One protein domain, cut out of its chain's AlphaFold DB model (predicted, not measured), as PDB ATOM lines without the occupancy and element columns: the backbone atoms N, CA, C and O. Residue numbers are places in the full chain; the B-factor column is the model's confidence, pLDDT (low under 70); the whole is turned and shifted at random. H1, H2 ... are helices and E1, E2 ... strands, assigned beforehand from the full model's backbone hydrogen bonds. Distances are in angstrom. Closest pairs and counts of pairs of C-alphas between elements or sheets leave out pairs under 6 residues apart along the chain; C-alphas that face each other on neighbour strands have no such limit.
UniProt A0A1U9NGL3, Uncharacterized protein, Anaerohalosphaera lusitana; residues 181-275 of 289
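Overview. This is residues 181 to 275 of the 289 residues of an uncharacterized protein of Anaerohalosphaera lusitana (UniProt A0A1U9NGL3). Two helices, H3 and H5, lie side by side and run opposite ways, and two small strand hairpins, E1 with E2 and E3 with E4, reach out to the opposite ends of the longest axis. The short H4 packs on H3 near the middle, and H2 and then H1 lie beyond it, away from H5. The printed part has 95 residues, with five named helices and four named strands in the order H1, H2, E1, E2, H3, H4, E3, E4, H5, and each hairpin is an antiparallel sheet of two strands. The class is mixed, helices and strands, though under half of the residues are in named elements. The whole is compact, with a radius of gyration of the C-alphas of 13.2 A, and only just elongated, with spans of 47 by 24 by 22 A.

Along the chain. Find C-alpha 208 at (-17.859, -19.518, 26.010); there E1 begins, residues 208 to 210, and E2 follows as residues 214 to 216. H3, residues 220 to 229, then runs 14.4 A. Further on, look for H4 at residues 243 to 246, E3 at 253 to 255 and E4 at 259 to 261. H5, residues 265 to 273, runs 12.2 A and ends at C-alpha 273, (-13.789, -33.844, 19.152). Go back to C-alpha 181 at (-25.337, -42.691, 39.060) for H1, residues 181 to 186; H2 is residues 191 to 194.

Arrangement. Begin at the hairpin of E1 and E2, antiparallel at 175 degrees, where N 208 and O 216 are 2.8 A apart, within hydrogen-bond range. In the other hairpin, E3 and E4 are antiparallel at 173 degrees, with N 253 and O 261 within hydrogen-bond range at 2.8 A. E1 and E3 are apart. H3 and H5 touch at a shallow tilt of 3 degrees, opposite ways; their closest C-alphas, of Leu 223 and Leu 271, are 7.6 A apart. H4 touches H3, with the C-alphas of Gly 229 and Trp 243 closest at 4.6 A. H2 and H4 only just touch, with 3 pairs of C-alphas within 8 A, the closest those of Ser 192 and Ala 245 at 5.2 A. H1 is close to H2 but not clearly touching: the C-alphas of Trp 184 and Trp 193 are 7.2 A apart. In H1, H3 and H5 every O i to N i+4 pair is within hydrogen-bond range; H2 and H4 are too short for such a pair.

Size, cuts and confidence. Look for the two C-alphas farthest apart at Phe 212 and Pro 256, 47.7 A. The printed part has no cut. The links from H2 to E1 and from H3 to H4 are long, each of 13 residues. In this model the mean pLDDT of the printed part is 88.0, and residues 236 to 241 are under 70.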
ATOM      1  N   TYR A 181     -24.766 -43.336  37.868       83.12
ATOM      2  CA  TYR A 181     -25.337 -42.691  39.060       83.12
ATOM      3  C   TYR A 181     -24.535 -42.964  40.341       83.12
ATOM      4  O   TYR A 181     -24.089 -42.033  41.010       83.12
ATOM      5  N   ASP A 182     -24.335 -44.241  40.683       82.19
ATOM      6  CA  ASP A 182     -23.673 -44.641  41.932       82.19
ATOM      7  C   ASP A 182     -22.226 -44.131  42.012       82.19
ATOM      8  O   ASP A 182     -21.718 -43.846  43.099       82.19
ATOM      9  N   GLU A 183     -21.557 -44.016  40.865       80.69
ATOM     10  CA  GLU A 183     -20.195 -43.507  40.783       80.69
ATOM     11  C   GLU A 183     -20.135 -42.001  41.043       80.69
ATOM     12  O   GLU A 183     -19.321 -41.552  41.852       80.69
ATOM     13  N   TRP A 184     -21.048 -41.234  40.450       79.75
ATOM     14  CA  TRP A 184     -21.123 -39.788  40.659       79.75
ATOM     15  C   TRP A 184     -21.557 -39.415  42.082       79.75
ATOM     16  O   TRP A 184     -21.001 -38.486  42.675       79.75
ATOM     17  N   VAL A 185     -22.433 -40.216  42.705       77.88
ATOM     18  CA  VAL A 185     -22.687 -40.133  44.156       77.88
ATOM     19  C   VAL A 185     -21.389 -40.344  44.945       77.88
ATOM     20  O   VAL A 185     -21.130 -39.636  45.921       77.88
ATOM     21  N   ALA A 186     -20.571 -41.330  44.563       77.69
ATOM     22  CA  ALA A 186     -19.369 -41.698  45.309       77.69
ATOM     23  C   ALA A 186     -18.285 -40.608  45.285       77.69
ATOM     24  O   ALA A 186     -17.557 -40.471  46.272       77.69
ATOM     25  N   VAL A 187     -18.205 -39.822  44.209       73.75
ATOM     26  CA  VAL A 187     -17.286 -38.674  44.091       73.75
ATOM     27  C   VAL A 187     -17.866 -37.368  44.645       73.75
ATOM     28  O   VAL A 187     -17.218 -36.330  44.572       73.75
ATOM     29  N   GLY A 188     -19.034 -37.421  45.291       72.12
ATOM     30  CA  GLY A 188     -19.577 -36.301  46.058       72.12
ATOM     31  C   GLY A 188     -20.534 -35.402  45.288       72.12
ATOM     32  O   GLY A 188     -20.814 -34.305  45.767       72.12
ATOM     33  N   SER A 189     -21.074 -35.882  44.167       75.62
ATOM     34  CA  SER A 189     -22.146 -35.197  43.450       75.62
ATOM     35  C   SER A 189     -21.746 -33.793  42.960       75.62
ATOM     36  O   SER A 189     -22.406 -32.816  43.324       75.62
ATOM     37  N   PRO A 190     -20.644 -33.657  42.197       76.06
ATOM     38  CA  PRO A 190     -20.134 -32.357  41.748       76.06
ATOM     39  C   PRO A 190     -21.193 -31.557  40.976       76.06
ATOM     40  O   PRO A 190     -22.106 -32.117  40.374       76.06
ATOM     41  N   GLU A 191     -21.056 -30.230  40.937       75.69
ATOM     42  CA  GLU A 191     -22.001 -29.355  40.222       75.69
ATOM     43  C   GLU A 191     -22.110 -29.708  38.730       75.69
ATOM     44  O   GLU A 191     -23.201 -29.682  38.167       75.69
ATOM     45  N   SER A 192     -21.009 -30.143  38.115       78.75
ATOM     46  CA  SER A 192     -20.964 -30.608  36.725       78.75
ATOM     47  C   SER A 192     -21.827 -31.841  36.450       78.75
ATOM     48  O   SER A 192     -22.154 -32.101  35.295       78.75
ATOM     49  N   TRP A 193     -22.247 -32.578  37.485       78.75
ATOM     50  CA  TRP A 193     -23.116 -33.750  37.356       78.75
ATOM     51  C   TRP A 193     -24.428 -33.427  36.629       78.75
ATOM     52  O   TRP A 193     -25.041 -34.297  36.016       78.75
ATOM     53  N   VAL A 194     -24.868 -32.172  36.680       78.38
ATOM     54  CA  VAL A 194     -26.154 -31.763  36.107       78.38
ATOM     55  C   VAL A 194     -26.035 -31.148  34.714       78.38
ATOM     56  O   VAL A 194     -27.001 -30.593  34.195       78.38
ATOM     57  N   THR A 195     -24.843 -31.187  34.113       83.31
ATOM     58  CA  THR A 195     -24.588 -30.517  32.836       83.31
ATOM     59  C   THR A 195     -24.943 -31.423  31.654       83.31
ATOM     60  O   THR A 195     -24.373 -32.495  31.462       83.31
ATOM     61  N   ASP A 196     -25.892 -30.973  30.823       84.25
ATOM     62  CA  ASP A 196     -26.407 -31.726  29.663       84.25
ATOM     63  C   ASP A 196     -25.293 -32.183  28.699       84.25
ATOM     64  O   ASP A 196     -25.398 -33.229  28.050       84.25
ATOM     65  N   TYR A 197     -24.225 -31.385  28.598       89.62
ATOM     66  CA  TYR A 197     -23.134 -31.535  27.636       89.62
ATOM     67  C   TYR A 197     -21.848 -32.118  28.243       89.62
ATOM     68  O   TYR A 197     -20.823 -32.141  27.560       89.62
ATOM     69  N   GLN A 198     -21.893 -32.623  29.482       90.44
ATOM     70  CA  GLN A 198     -20.716 -33.155  30.177       90.44
ATOM     71  C   GLN A 198     -20.005 -34.232  29.355       90.44
ATOM     72  O   GLN A 198     -18.840 -34.080  28.995       90.44
ATOM     73  N   CYS A 199     -20.755 -35.237  28.903       90.50
ATOM     74  CA  CYS A 199     -20.250 -36.332  28.076       90.50
ATOM     75  C   CYS A 199     -19.732 -35.874  26.696       90.50
ATOM     76  O   CYS A 199     -19.224 -36.668  25.901       90.50
ATOM     77  N   GLU A 200     -19.923 -34.599  26.356       93.50
ATOM     78  CA  GLU A 200     -19.483 -33.978  25.116       93.50
ATOM     79  C   GLU A 200     -18.320 -32.996  25.343       93.50
ATOM     80  O   GLU A 200     -17.849 -32.394  24.382       93.50
ATOM     81  N   GLY A 201     -17.772 -32.899  26.557       93.81
ATOM     82  CA  GLY A 201     -16.571 -32.119  26.864       93.81
ATOM     83  C   GLY A 201     -16.818 -30.777  27.552       93.81
ATOM     84  O   GLY A 201     -15.874 -29.997  27.658       93.81
ATOM     85  N   ASP A 202     -18.055 -30.492  27.964       92.94
ATOM     86  CA  ASP A 202     -18.435 -29.299  28.733       92.94
ATOM     87  C   ASP A 202     -18.318 -29.593  30.234       92.94
ATOM     88  O   ASP A 202     -19.123 -30.326  30.799       92.94
ATOM     89  N   ALA A 203     -17.289 -29.068  30.883       91.75
ATOM     90  CA  ALA A 203     -17.006 -29.332  32.287       91.75
ATOM     91  C   ALA A 203     -17.693 -28.330  33.229       91.75
ATOM     92  O   ALA A 203     -17.959 -28.668  34.382       91.75
ATOM     93  N   ASP A 204     -17.970 -27.100  32.790       89.69
ATOM     94  CA  ASP A 204     -18.516 -26.049  33.665       89.69
ATOM     95  C   ASP A 204     -19.960 -25.633  33.341       89.69
ATOM     96  O   ASP A 204     -20.554 -24.826  34.065       89.69
ATOM     97  N   GLY A 205     -20.552 -26.184  32.278       87.69
ATOM     98  CA  GLY A 205     -21.897 -25.855  31.810       87.69
ATOM     99  C   GLY A 205     -21.994 -24.473  31.156       87.69
ATOM    100  O   GLY A 205     -23.092 -24.029  30.784       87.69
ATOM    101  N   ALA A 206     -20.887 -23.735  31.048       89.75
ATOM    102  CA  ALA A 206     -20.877 -22.337  30.673       89.75
ATOM    103  C   ALA A 206     -20.535 -22.156  29.196       89.75
ATOM    104  O   ALA A 206     -19.491 -22.529  28.677       89.75
ATOM    105  N   ARG A 207     -21.409 -21.435  28.494       91.94
ATOM    106  CA  ARG A 207     -21.156 -21.110  27.095       91.94
ATOM    107  C   ARG A 207     -20.062 -20.049  26.967       91.94
ATOM    108  O   ARG A 207     -20.224 -18.903  27.397       91.94
ATOM    109  N   GLU A 208     -18.994 -20.389  26.269       92.94
ATOM    110  CA  GLU A 208     -17.859 -19.518  26.010       92.94
ATOM    111  C   GLU A 208     -17.997 -18.707  24.711       92.94
ATOM    112  O   GLU A 208     -18.764 -19.027  23.801       92.94
ATOM    113  N   GLY A 209     -17.193 -17.646  24.585       91.81
ATOM    114  CA  GLY A 209     -17.024 -16.893  23.342       91.81
ATOM    115  C   GLY A 209     -17.607 -15.481  23.376       91.81
ATOM    116  O   GLY A 209     -17.581 -14.786  24.390       91.81
ATOM    117  N   SER A 210     -18.038 -14.983  22.214       91.50
ATOM    118  CA  SER A 210     -18.529 -13.608  22.087       91.50
ATOM    119  C   SER A 210     -19.419 -13.416  20.858       91.50
ATOM    120  O   SER A 210     -19.320 -14.182  19.895       91.50
ATOM    121  N   PRO A 211     -20.186 -12.309  20.782       90.81
ATOM    122  CA  PRO A 211     -20.960 -11.976  19.585       90.81
ATOM    123  C   PRO A 211     -20.122 -11.836  18.301       90.81
ATOM    124  O   PRO A 211     -20.682 -11.839  17.208       90.81
ATOM    125  N   PHE A 212     -18.799 -11.673  18.414       90.94
ATOM    126  CA  PHE A 212     -17.898 -11.491  17.272       90.94
ATOM    127  C   PHE A 212     -17.212 -12.784  16.823       90.94
ATOM    128  O   PHE A 212     -16.847 -12.900  15.655       90.94
ATOM    129  N   THR A 213     -17.009 -13.730  17.738       86.69
ATOM    130  CA  THR A 213     -16.292 -14.992  17.490       86.69
ATOM    131  C   THR A 213     -17.221 -16.195  17.385       86.69
ATOM    132  O   THR A 213     -16.750 -17.283  17.076       86.69
ATOM    133  N   GLY A 214     -18.516 -15.993  17.630       90.00
ATOM    134  CA  GLY A 214     -19.437 -17.078  17.927       90.00
ATOM    135  C   GLY A 214     -19.340 -17.470  19.397       90.00
ATOM    136  O   GLY A 214     -18.379 -17.113  20.093       90.00
ATOM    137  N   TYR A 215     -20.373 -18.170  19.839       91.56
ATOM    138  CA  TYR A 215     -20.397 -18.826  21.132       91.56
ATOM    139  C   TYR A 215     -20.263 -20.325  20.913       91.56
ATOM    140  O   TYR A 215     -20.775 -20.832  19.920       91.56
ATOM    141  N   TYR A 216     -19.604 -21.012  21.826       93.12
ATOM    142  CA  TYR A 216     -19.406 -22.455  21.799       93.12
ATOM    143  C   TYR A 216     -19.529 -22.989  23.218       93.12
ATOM    144  O   TYR A 216     -19.364 -22.218  24.161       93.12
ATOM    145  N   GLN A 217     -19.874 -24.264  23.355       92.56
ATOM    146  CA  GLN A 217     -20.022 -24.857  24.679       92.56
ATOM    147  C   GLN A 217     -18.660 -25.308  25.205       92.56
ATOM    148  O   GLN A 217     -18.244 -24.839  26.243       92.56
ATOM    149  N   VAL A 218     -17.916 -26.076  24.401       94.69
ATOM    150  CA  VAL A 218     -16.615 -26.632  24.796       94.69
ATOM    151  C   VAL A 218     -15.456 -25.722  24.395       94.69
ATOM    152  O   VAL A 218     -15.281 -25.392  23.210       94.69
ATOM    153  N   GLY A 219     -14.625 -25.342  25.358       95.06
ATOM    154  CA  GLY A 219     -13.635 -24.296  25.206       95.06
ATOM    155  C   GLY A 219     -12.451 -24.325  26.170       95.06
ATOM    156  O   GLY A 219     -11.924 -25.360  26.568       95.06
ATOM    157  N   VAL A 220     -11.892 -23.134  26.392       95.31
ATOM    158  CA  VAL A 220     -10.639 -22.973  27.138       95.31
ATOM    159  C   VAL A 220     -10.846 -23.192  28.631       95.31
ATOM    160  O   VAL A 220      -9.917 -23.680  29.272       95.31
ATOM    161  N   GLU A 221     -12.006 -22.837  29.171       94.81
ATOM    162  CA  GLU A 221     -12.313 -23.057  30.581       94.81
ATOM    163  C   GLU A 221     -12.468 -24.558  30.861       94.81
ATOM    164  O   GLU A 221     -11.797 -25.060  31.763       94.81
ATOM    165  N   ASP A 222     -13.138 -25.315  29.986       94.56
ATOM    166  CA  ASP A 222     -13.198 -26.786  30.087       94.56
ATOM    167  C   ASP A 222     -11.813 -27.432  30.015       94.56
ATOM    168  O   ASP A 222     -11.471 -28.334  30.781       94.56
ATOM    169  N   LEU A 223     -10.958 -26.937  29.112       96.31
ATOM    170  CA  LEU A 223      -9.580 -27.409  29.012       96.31
ATOM    171  C   LEU A 223      -8.784 -27.118  30.288       96.31
ATOM    172  O   LEU A 223      -7.921 -27.915  30.656       96.31
ATOM    173  N   ASN A 224      -9.030 -25.987  30.953       95.25
ATOM    174  CA  ASN A 224      -8.366 -25.670  32.216       95.25
ATOM    175  C   ASN A 224      -8.779 -26.663  33.311       95.25
ATOM    176  O   ASN A 224      -7.899 -27.137  34.031       95.25
ATOM    177  N   ILE A 225     -10.063 -27.027  33.376       93.19
ATOM    178  CA  ILE A 225     -10.596 -28.016  34.326       93.19
ATOM    179  C   ILE A 225     -10.017 -29.411  34.032       93.19
ATOM    180  O   ILE A 225      -9.494 -30.069  34.933       93.19
ATOM    181  N   LEU A 226      -9.961 -29.820  32.757       95.19
ATOM    182  CA  LEU A 226      -9.297 -31.064  32.347       95.19
ATOM    183  C   LEU A 226      -7.815 -31.087  32.739       95.19
ATOM    184  O   LEU A 226      -7.298 -32.103  33.200       95.19
ATOM    185  N   ILE A 227      -7.104 -29.969  32.572       95.38
ATOM    186  CA  ILE A 227      -5.695 -29.860  32.972       95.38
ATOM    187  C   ILE A 227      -5.546 -29.948  34.494       95.38
ATOM    188  O   ILE A 227      -4.561 -30.532  34.956       95.38
ATOM    189  N   ALA A 228      -6.482 -29.387  35.262       91.94
ATOM    190  CA  ALA A 228      -6.468 -29.444  36.720       91.94
ATOM    191  C   ALA A 228      -6.585 -30.888  37.234       91.94
ATOM    192  O   ALA A 228      -5.862 -31.252  38.160       91.94
ATOM    193  N   GLY A 229      -7.409 -31.714  36.580       90.94
ATOM    194  CA  GLY A 229      -7.614 -33.128  36.919       90.94
ATOM    195  C   GLY A 229      -6.685 -34.114  36.222       90.94
ATOM    196  O   GLY A 229      -6.782 -35.316  36.461       90.94
ATOM    197  N   TRP A 230      -5.798 -33.647  35.338       95.06
ATOM    198  CA  TRP A 230      -5.070 -34.516  34.416       95.06
ATOM    199  C   TRP A 230      -4.264 -35.603  35.131       95.06
ATOM    200  O   TRP A 230      -3.185 -35.351  35.682       95.06
ATOM    201  N   LYS A 231      -4.743 -36.846  35.016       94.38
ATOM    202  CA  LYS A 231      -4.172 -38.027  35.670       94.38
ATOM    203  C   LYS A 231      -4.041 -37.879  37.182       94.38
ATOM    204  O   LYS A 231      -3.105 -38.441  37.766       94.38
ATOM    205  N   ASP A 232      -4.942 -37.123  37.802       90.06
ATOM    206  CA  ASP A 232      -5.045 -37.108  39.249       90.06
ATOM    207  C   ASP A 232      -5.555 -38.471  39.734       90.06
ATOM    208  O   ASP A 232      -6.462 -39.076  39.168       90.06
ATOM    209  N   THR A 233      -4.892 -38.986  40.762       87.50
ATOM    210  CA  THR A 233      -5.197 -40.283  41.381       87.50
ATOM    211  C   THR A 233      -5.938 -40.117  42.706       87.50
ATOM    212  O   THR A 233      -6.283 -41.109  43.349       87.50
ATOM    213  N   ASP A 234      -6.109 -38.874  43.164       81.25
ATOM    214  CA  ASP A 234      -6.874 -38.535  44.354       81.25
ATOM    215  C   ASP A 234      -8.292 -38.142  43.937       81.25
ATOM    216  O   ASP A 234      -8.514 -37.022  43.503       81.25
ATOM    217  N   TYR A 235      -9.251 -39.064  44.068       71.94
ATOM    218  CA  TYR A 235     -10.662 -38.902  43.669       71.94
ATOM    219  C   TYR A 235     -11.452 -37.960  44.596       71.94
ATOM    220  O   TYR A 235     -12.622 -38.190  44.895       71.94
ATOM    221  N   VAL A 236     -10.792 -36.939  45.134       69.88
ATOM    222  CA  VAL A 236     -11.415 -35.936  45.986       69.88
ATOM    223  C   VAL A 236     -11.749 -34.741  45.121       69.88
ATOM    224  O   VAL A 236     -10.851 -34.065  44.618       69.88
ATOM    225  N   ASP A 237     -13.043 -34.471  45.005       66.06
ATOM    226  CA  ASP A 237     -13.536 -33.292  44.317       66.06
ATOM    227  C   ASP A 237     -13.214 -32.016  45.126       66.06
ATOM    228  O   ASP A 237     -13.680 -31.858  46.268       66.06
ATOM    229  N   PRO A 238     -12.365 -31.101  44.624       63.91
ATOM    230  CA  PRO A 238     -12.058 -29.872  45.328       63.91
ATOM    231  C   PRO A 238     -13.214 -28.886  45.181       63.91
ATOM    232  O   PRO A 238     -13.516 -28.421  44.089       63.91
ATOM    233  N   ALA A 239     -13.739 -28.403  46.309       61.16
ATOM    234  CA  ALA A 239     -14.780 -27.367  46.331       61.16
ATOM    235  C   ALA A 239     -14.406 -26.043  45.621       61.16
ATOM    236  O   ALA A 239     -15.244 -25.158  45.490       61.16
ATOM    237  N   THR A 240     -13.139 -25.847  45.246       57.72
ATOM    238  CA  THR A 240     -12.657 -24.637  44.564       57.72
ATOM    239  C   THR A 240     -12.393 -24.821  43.073       57.72
ATOM    240  O   THR A 240     -12.231 -23.809  42.400       57.72
ATOM    241  N   ASP A 241     -12.272 -26.060  42.594       65.19
ATOM    242  CA  ASP A 241     -11.962 -26.385  41.196       65.19
ATOM    243  C   ASP A 241     -12.315 -27.865  40.956       65.19
ATOM    244  O   ASP A 241     -11.454 -28.728  41.174       65.19
ATOM    245  N   PRO A 242     -13.592 -28.175  40.657       76.12
ATOM    246  CA  PRO A 242     -14.073 -29.542  40.617       76.12
ATOM    247  C   PRO A 242     -13.594 -30.255  39.354       76.12
ATOM    248  O   PRO A 242     -14.318 -30.403  38.374       76.12
ATOM    249  N   TRP A 243     -12.330 -30.676  39.352       86.44
ATOM    250  CA  TRP A 243     -11.677 -31.278  38.189       86.44
ATOM    251  C   TRP A 243     -12.367 -32.550  37.696       86.44
ATOM    252  O   TRP A 243     -12.231 -32.903  36.525       86.44
ATOM    253  N   ILE A 244     -13.111 -33.228  38.577       88.06
ATOM    254  CA  ILE A 244     -13.878 -34.430  38.245       88.06
ATOM    255  C   ILE A 244     -14.930 -34.147  37.167       88.06
ATOM    256  O   ILE A 244     -15.340 -35.047  36.450       88.06
ATOM    257  N   ALA A 245     -15.309 -32.883  36.980       89.50
ATOM    258  CA  ALA A 245     -16.159 -32.454  35.886       89.50
ATOM    259  C   ALA A 245     -15.611 -32.782  34.492       89.50
ATOM    260  O   ALA A 245     -16.393 -32.937  33.559       89.50
ATOM    261  N   ALA A 246     -14.289 -32.912  34.358       93.75
ATOM    262  CA  ALA A 246     -13.623 -33.229  33.100       93.75
ATOM    263  C   ALA A 246     -13.527 -34.735  32.786       93.75
ATOM    264  O   ALA A 246     -12.866 -35.107  31.818       93.75
ATOM    265  N   ASP A 247     -14.123 -35.591  33.616       92.31
ATOM    266  CA  ASP A 247     -14.270 -37.032  33.388       92.31
ATOM    267  C   ASP A 247     -15.444 -37.262  32.428       92.31
ATOM    268  O   ASP A 247     -16.531 -37.637  32.842       92.31
ATOM    269  N   PHE A 248     -15.279 -36.898  31.161       92.88
ATOM    270  CA  PHE A 248     -16.331 -36.890  30.144       92.88
ATOM    271  C   PHE A 248     -16.702 -38.290  29.649       92.88
ATOM    272  O   PHE A 248     -17.803 -38.493  29.138       92.88
ATOM    273  N   ASP A 249     -15.774 -39.249  29.717       91.94
ATOM    274  CA  ASP A 249     -16.027 -40.624  29.276       91.94
ATOM    275  C   ASP A 249     -16.548 -41.545  30.397       91.94
ATOM    276  O   ASP A 249     -16.975 -42.671  30.116       91.94
ATOM    277  N   HIS A 250     -16.531 -41.051  31.641       87.88
ATOM    278  CA  HIS A 250     -16.897 -41.746  32.876       87.88
ATOM    279  C   HIS A 250     -16.118 -43.044  33.126       87.88
ATOM    280  O   HIS A 250     -16.586 -43.930  33.857       87.88
ATOM    281  N   ALA A 251     -14.930 -43.205  32.545       88.81
ATOM    282  CA  ALA A 251     -14.175 -44.442  32.619       88.81
ATOM    283  C   ALA A 251     -12.871 -44.279  33.404       88.81
ATOM    284  O   ALA A 251     -12.054 -43.392  33.191       88.81
ATOM    285  N   GLU A 252     -12.606 -45.235  34.297       90.31
ATOM    286  CA  GLU A 252     -11.305 -45.306  34.950       90.31
ATOM    287  C   GLU A 252     -10.211 -45.714  33.949       90.31
ATOM    288  O   GLU A 252     -10.215 -46.804  33.365       90.31
ATOM    289  N   GLU A 253      -9.205 -44.857  33.824       92.75
ATOM    290  CA  GLU A 253      -8.000 -45.082  33.051       92.75
ATOM    291  C   GLU A 253      -6.803 -45.490  33.932       92.75
ATOM    292  O   GLU A 253      -6.759 -45.336  35.155       92.75
ATOM    293  N   GLY A 254      -5.748 -45.991  33.282       93.69
ATOM    294  CA  GLY A 254      -4.458 -46.246  33.920       93.69
ATOM    295  C   GLY A 254      -4.209 -47.713  34.271       93.69
ATOM    296  O   GLY A 254      -4.540 -48.630  33.518       93.69
ATOM    297  N   SER A 255      -3.455 -47.948  35.347       93.94
ATOM    298  CA  SER A 255      -2.987 -49.288  35.714       93.94
ATOM    299  C   SER A 255      -2.441 -49.350  37.145       93.94
ATOM    300  O   SER A 255      -2.006 -48.330  37.685       93.94
ATOM    301  N   PRO A 256      -2.256 -50.559  37.715       94.19
ATOM    302  CA  PRO A 256      -1.611 -50.721  39.020       94.19
ATOM    303  C   PRO A 256      -0.177 -50.167  39.106       94.19
ATOM    304  O   PRO A 256       0.363 -50.037  40.201       94.19
ATOM    305  N   PHE A 257       0.471 -49.888  37.970       92.75
ATOM    306  CA  PHE A 257       1.831 -49.345  37.921       92.75
ATOM    307  C   PHE A 257       1.875 -47.822  37.784       92.75
ATOM    308  O   PHE A 257       2.874 -47.213  38.164       92.75
ATOM    309  N   THR A 258       0.833 -47.220  37.214       88.50
ATOM    310  CA  THR A 258       0.747 -45.777  36.940       88.50
ATOM    311  C   THR A 258      -0.164 -45.044  37.915       88.50
ATOM    312  O   THR A 258      -0.146 -43.820  37.924       88.50
ATOM    313  N   GLY A 259      -0.930 -45.784  38.719       92.88
ATOM    314  CA  GLY A 259      -2.128 -45.258  39.355       92.88
ATOM    315  C   GLY A 259      -3.316 -45.368  38.406       92.88
ATOM    316  O   GLY A 259      -3.140 -45.456  37.180       92.88
ATOM    317  N   TYR A 260      -4.492 -45.421  39.015       92.56
ATOM    318  CA  TYR A 260      -5.766 -45.257  38.338       92.56
ATOM    319  C   TYR A 260      -6.193 -43.799  38.471       92.56
ATOM    320  O   TYR A 260      -5.913 -43.178  39.498       92.56
ATOM    321  N   TYR A 261      -6.763 -43.260  37.404       92.12
ATOM    322  CA  TYR A 261      -7.213 -41.878  37.294       92.12
ATOM    323  C   TYR A 261      -8.452 -41.839  36.398       92.12
ATOM    324  O   TYR A 261      -8.671 -42.771  35.627       92.12
ATOM    325  N   ARG A 262      -9.252 -40.779  36.504       90.62
ATOM    326  CA  ARG A 262     -10.469 -40.602  35.694       90.62
ATOM    327  C   ARG A 262     -10.158 -39.743  34.486       90.62
ATOM    328  O   ARG A 262     -10.066 -40.252  33.388       90.62
ATOM    329  N   VAL A 263      -9.742 -38.505  34.742       93.75
ATOM    330  CA  VAL A 263      -9.423 -37.551  33.679       93.75
ATOM    331  C   VAL A 263      -8.121 -37.911  32.962       93.75
ATOM    332  O   VAL A 263      -7.015 -37.827  33.519       93.75
ATOM    333  N   GLY A 264      -8.252 -38.289  31.697       95.75
ATOM    334  CA  GLY A 264      -7.201 -38.891  30.908       95.75
ATOM    335  C   GLY A 264      -7.272 -38.614  29.410       95.75
ATOM    336  O   GLY A 264      -7.667 -37.554  28.927       95.75
ATOM    337  N   VAL A 265      -6.706 -39.549  28.652       96.88
ATOM    338  CA  VAL A 265      -6.553 -39.394  27.205       96.88
ATOM    339  C   VAL A 265      -7.895 -39.518  26.497       96.88
ATOM    340  O   VAL A 265      -8.076 -38.848  25.480       96.88
ATOM    341  N   GLU A 266      -8.801 -40.351  26.998       97.56
ATOM    342  CA  GLU A 266     -10.115 -40.519  26.386       97.56
ATOM    343  C   GLU A 266     -10.981 -39.264  26.578       97.56
ATOM    344  O   GLU A 266     -11.523 -38.760  25.592       97.56
ATOM    345  N   ASP A 267     -10.946 -38.627  27.751       96.94
ATOM    346  CA  ASP A 267     -11.583 -37.318  27.974       96.94
ATOM    347  C   ASP A 267     -11.018 -36.232  27.064       96.94
ATOM    348  O   ASP A 267     -11.745 -35.461  26.435       96.94
ATOM    349  N   LEU A 268      -9.689 -36.194  26.915       97.81
ATOM    350  CA  LEU A 268      -9.055 -35.256  25.995       97.81
ATOM    351  C   LEU A 268      -9.512 -35.492  24.551       97.81
ATOM    352  O   LEU A 268      -9.656 -34.531  23.792       97.81
ATOM    353  N   ASN A 269      -9.739 -36.746  24.153       97.69
ATOM    354  CA  ASN A 269     -10.266 -37.056  22.827       97.69
ATOM    355  C   ASN A 269     -11.704 -36.542  22.663       97.69
ATOM    356  O   ASN A 269     -12.023 -36.030  21.586       97.69
ATOM    357  N   ILE A 270     -12.544 -36.629  23.699       95.88
ATOM    358  CA  ILE A 270     -13.908 -36.074  23.702       95.88
ATOM    359  C   ILE A 270     -13.862 -34.547  23.577       95.88
ATOM    360  O   ILE A 270     -14.403 -34.000  22.612       95.88
ATOM    361  N   LEU A 271     -13.119 -33.866  24.454       96.25
ATOM    362  CA  LEU A 271     -12.972 -32.406  24.431       96.25
ATOM    363  C   LEU A 271     -12.443 -31.901  23.083       96.25
ATOM    364  O   LEU A 271     -12.934 -30.911  22.544       96.25
ATOM    365  N   ILE A 272     -11.458 -32.588  22.493       96.50
ATOM    366  CA  ILE A 272     -10.931 -32.230  21.167       96.50
ATOM    367  C   ILE A 272     -11.982 -32.445  20.072       96.50
ATOM    368  O   ILE A 272     -12.043 -31.651  19.129       96.50
ATOM    369  N   SER A 273     -12.780 -33.509  20.164       94.94
ATOM    370  CA  SER A 273     -13.789 -33.844  19.152       94.94
ATOM    371  C   SER A 273     -14.904 -32.802  19.083       94.94
ATOM    372  O   SER A 273     -15.389 -32.522  17.989       94.94
ATOM    373  N   ASN A 274     -15.230 -32.186  20.219       95.31
ATOM    374  CA  ASN A 274     -16.264 -31.156  20.340       95.31
ATOM    375  C   ASN A 274     -15.692 -29.734  20.487       95.31
ATOM    376  O   ASN A 274     -16.431 -28.780  20.734       95.31
ATOM    377  N   TRP A 275     -14.377 -29.560  20.301       95.56
ATOM    378  CA  TRP A 275     -13.682 -28.296  20.538       95.56
ATOM    379  C   TRP A 275     -14.277 -27.141  19.733       95.56
ATOM    380  O   TRP A 275     -14.146 -27.077  18.503       95.56
TER     381      TRP A 275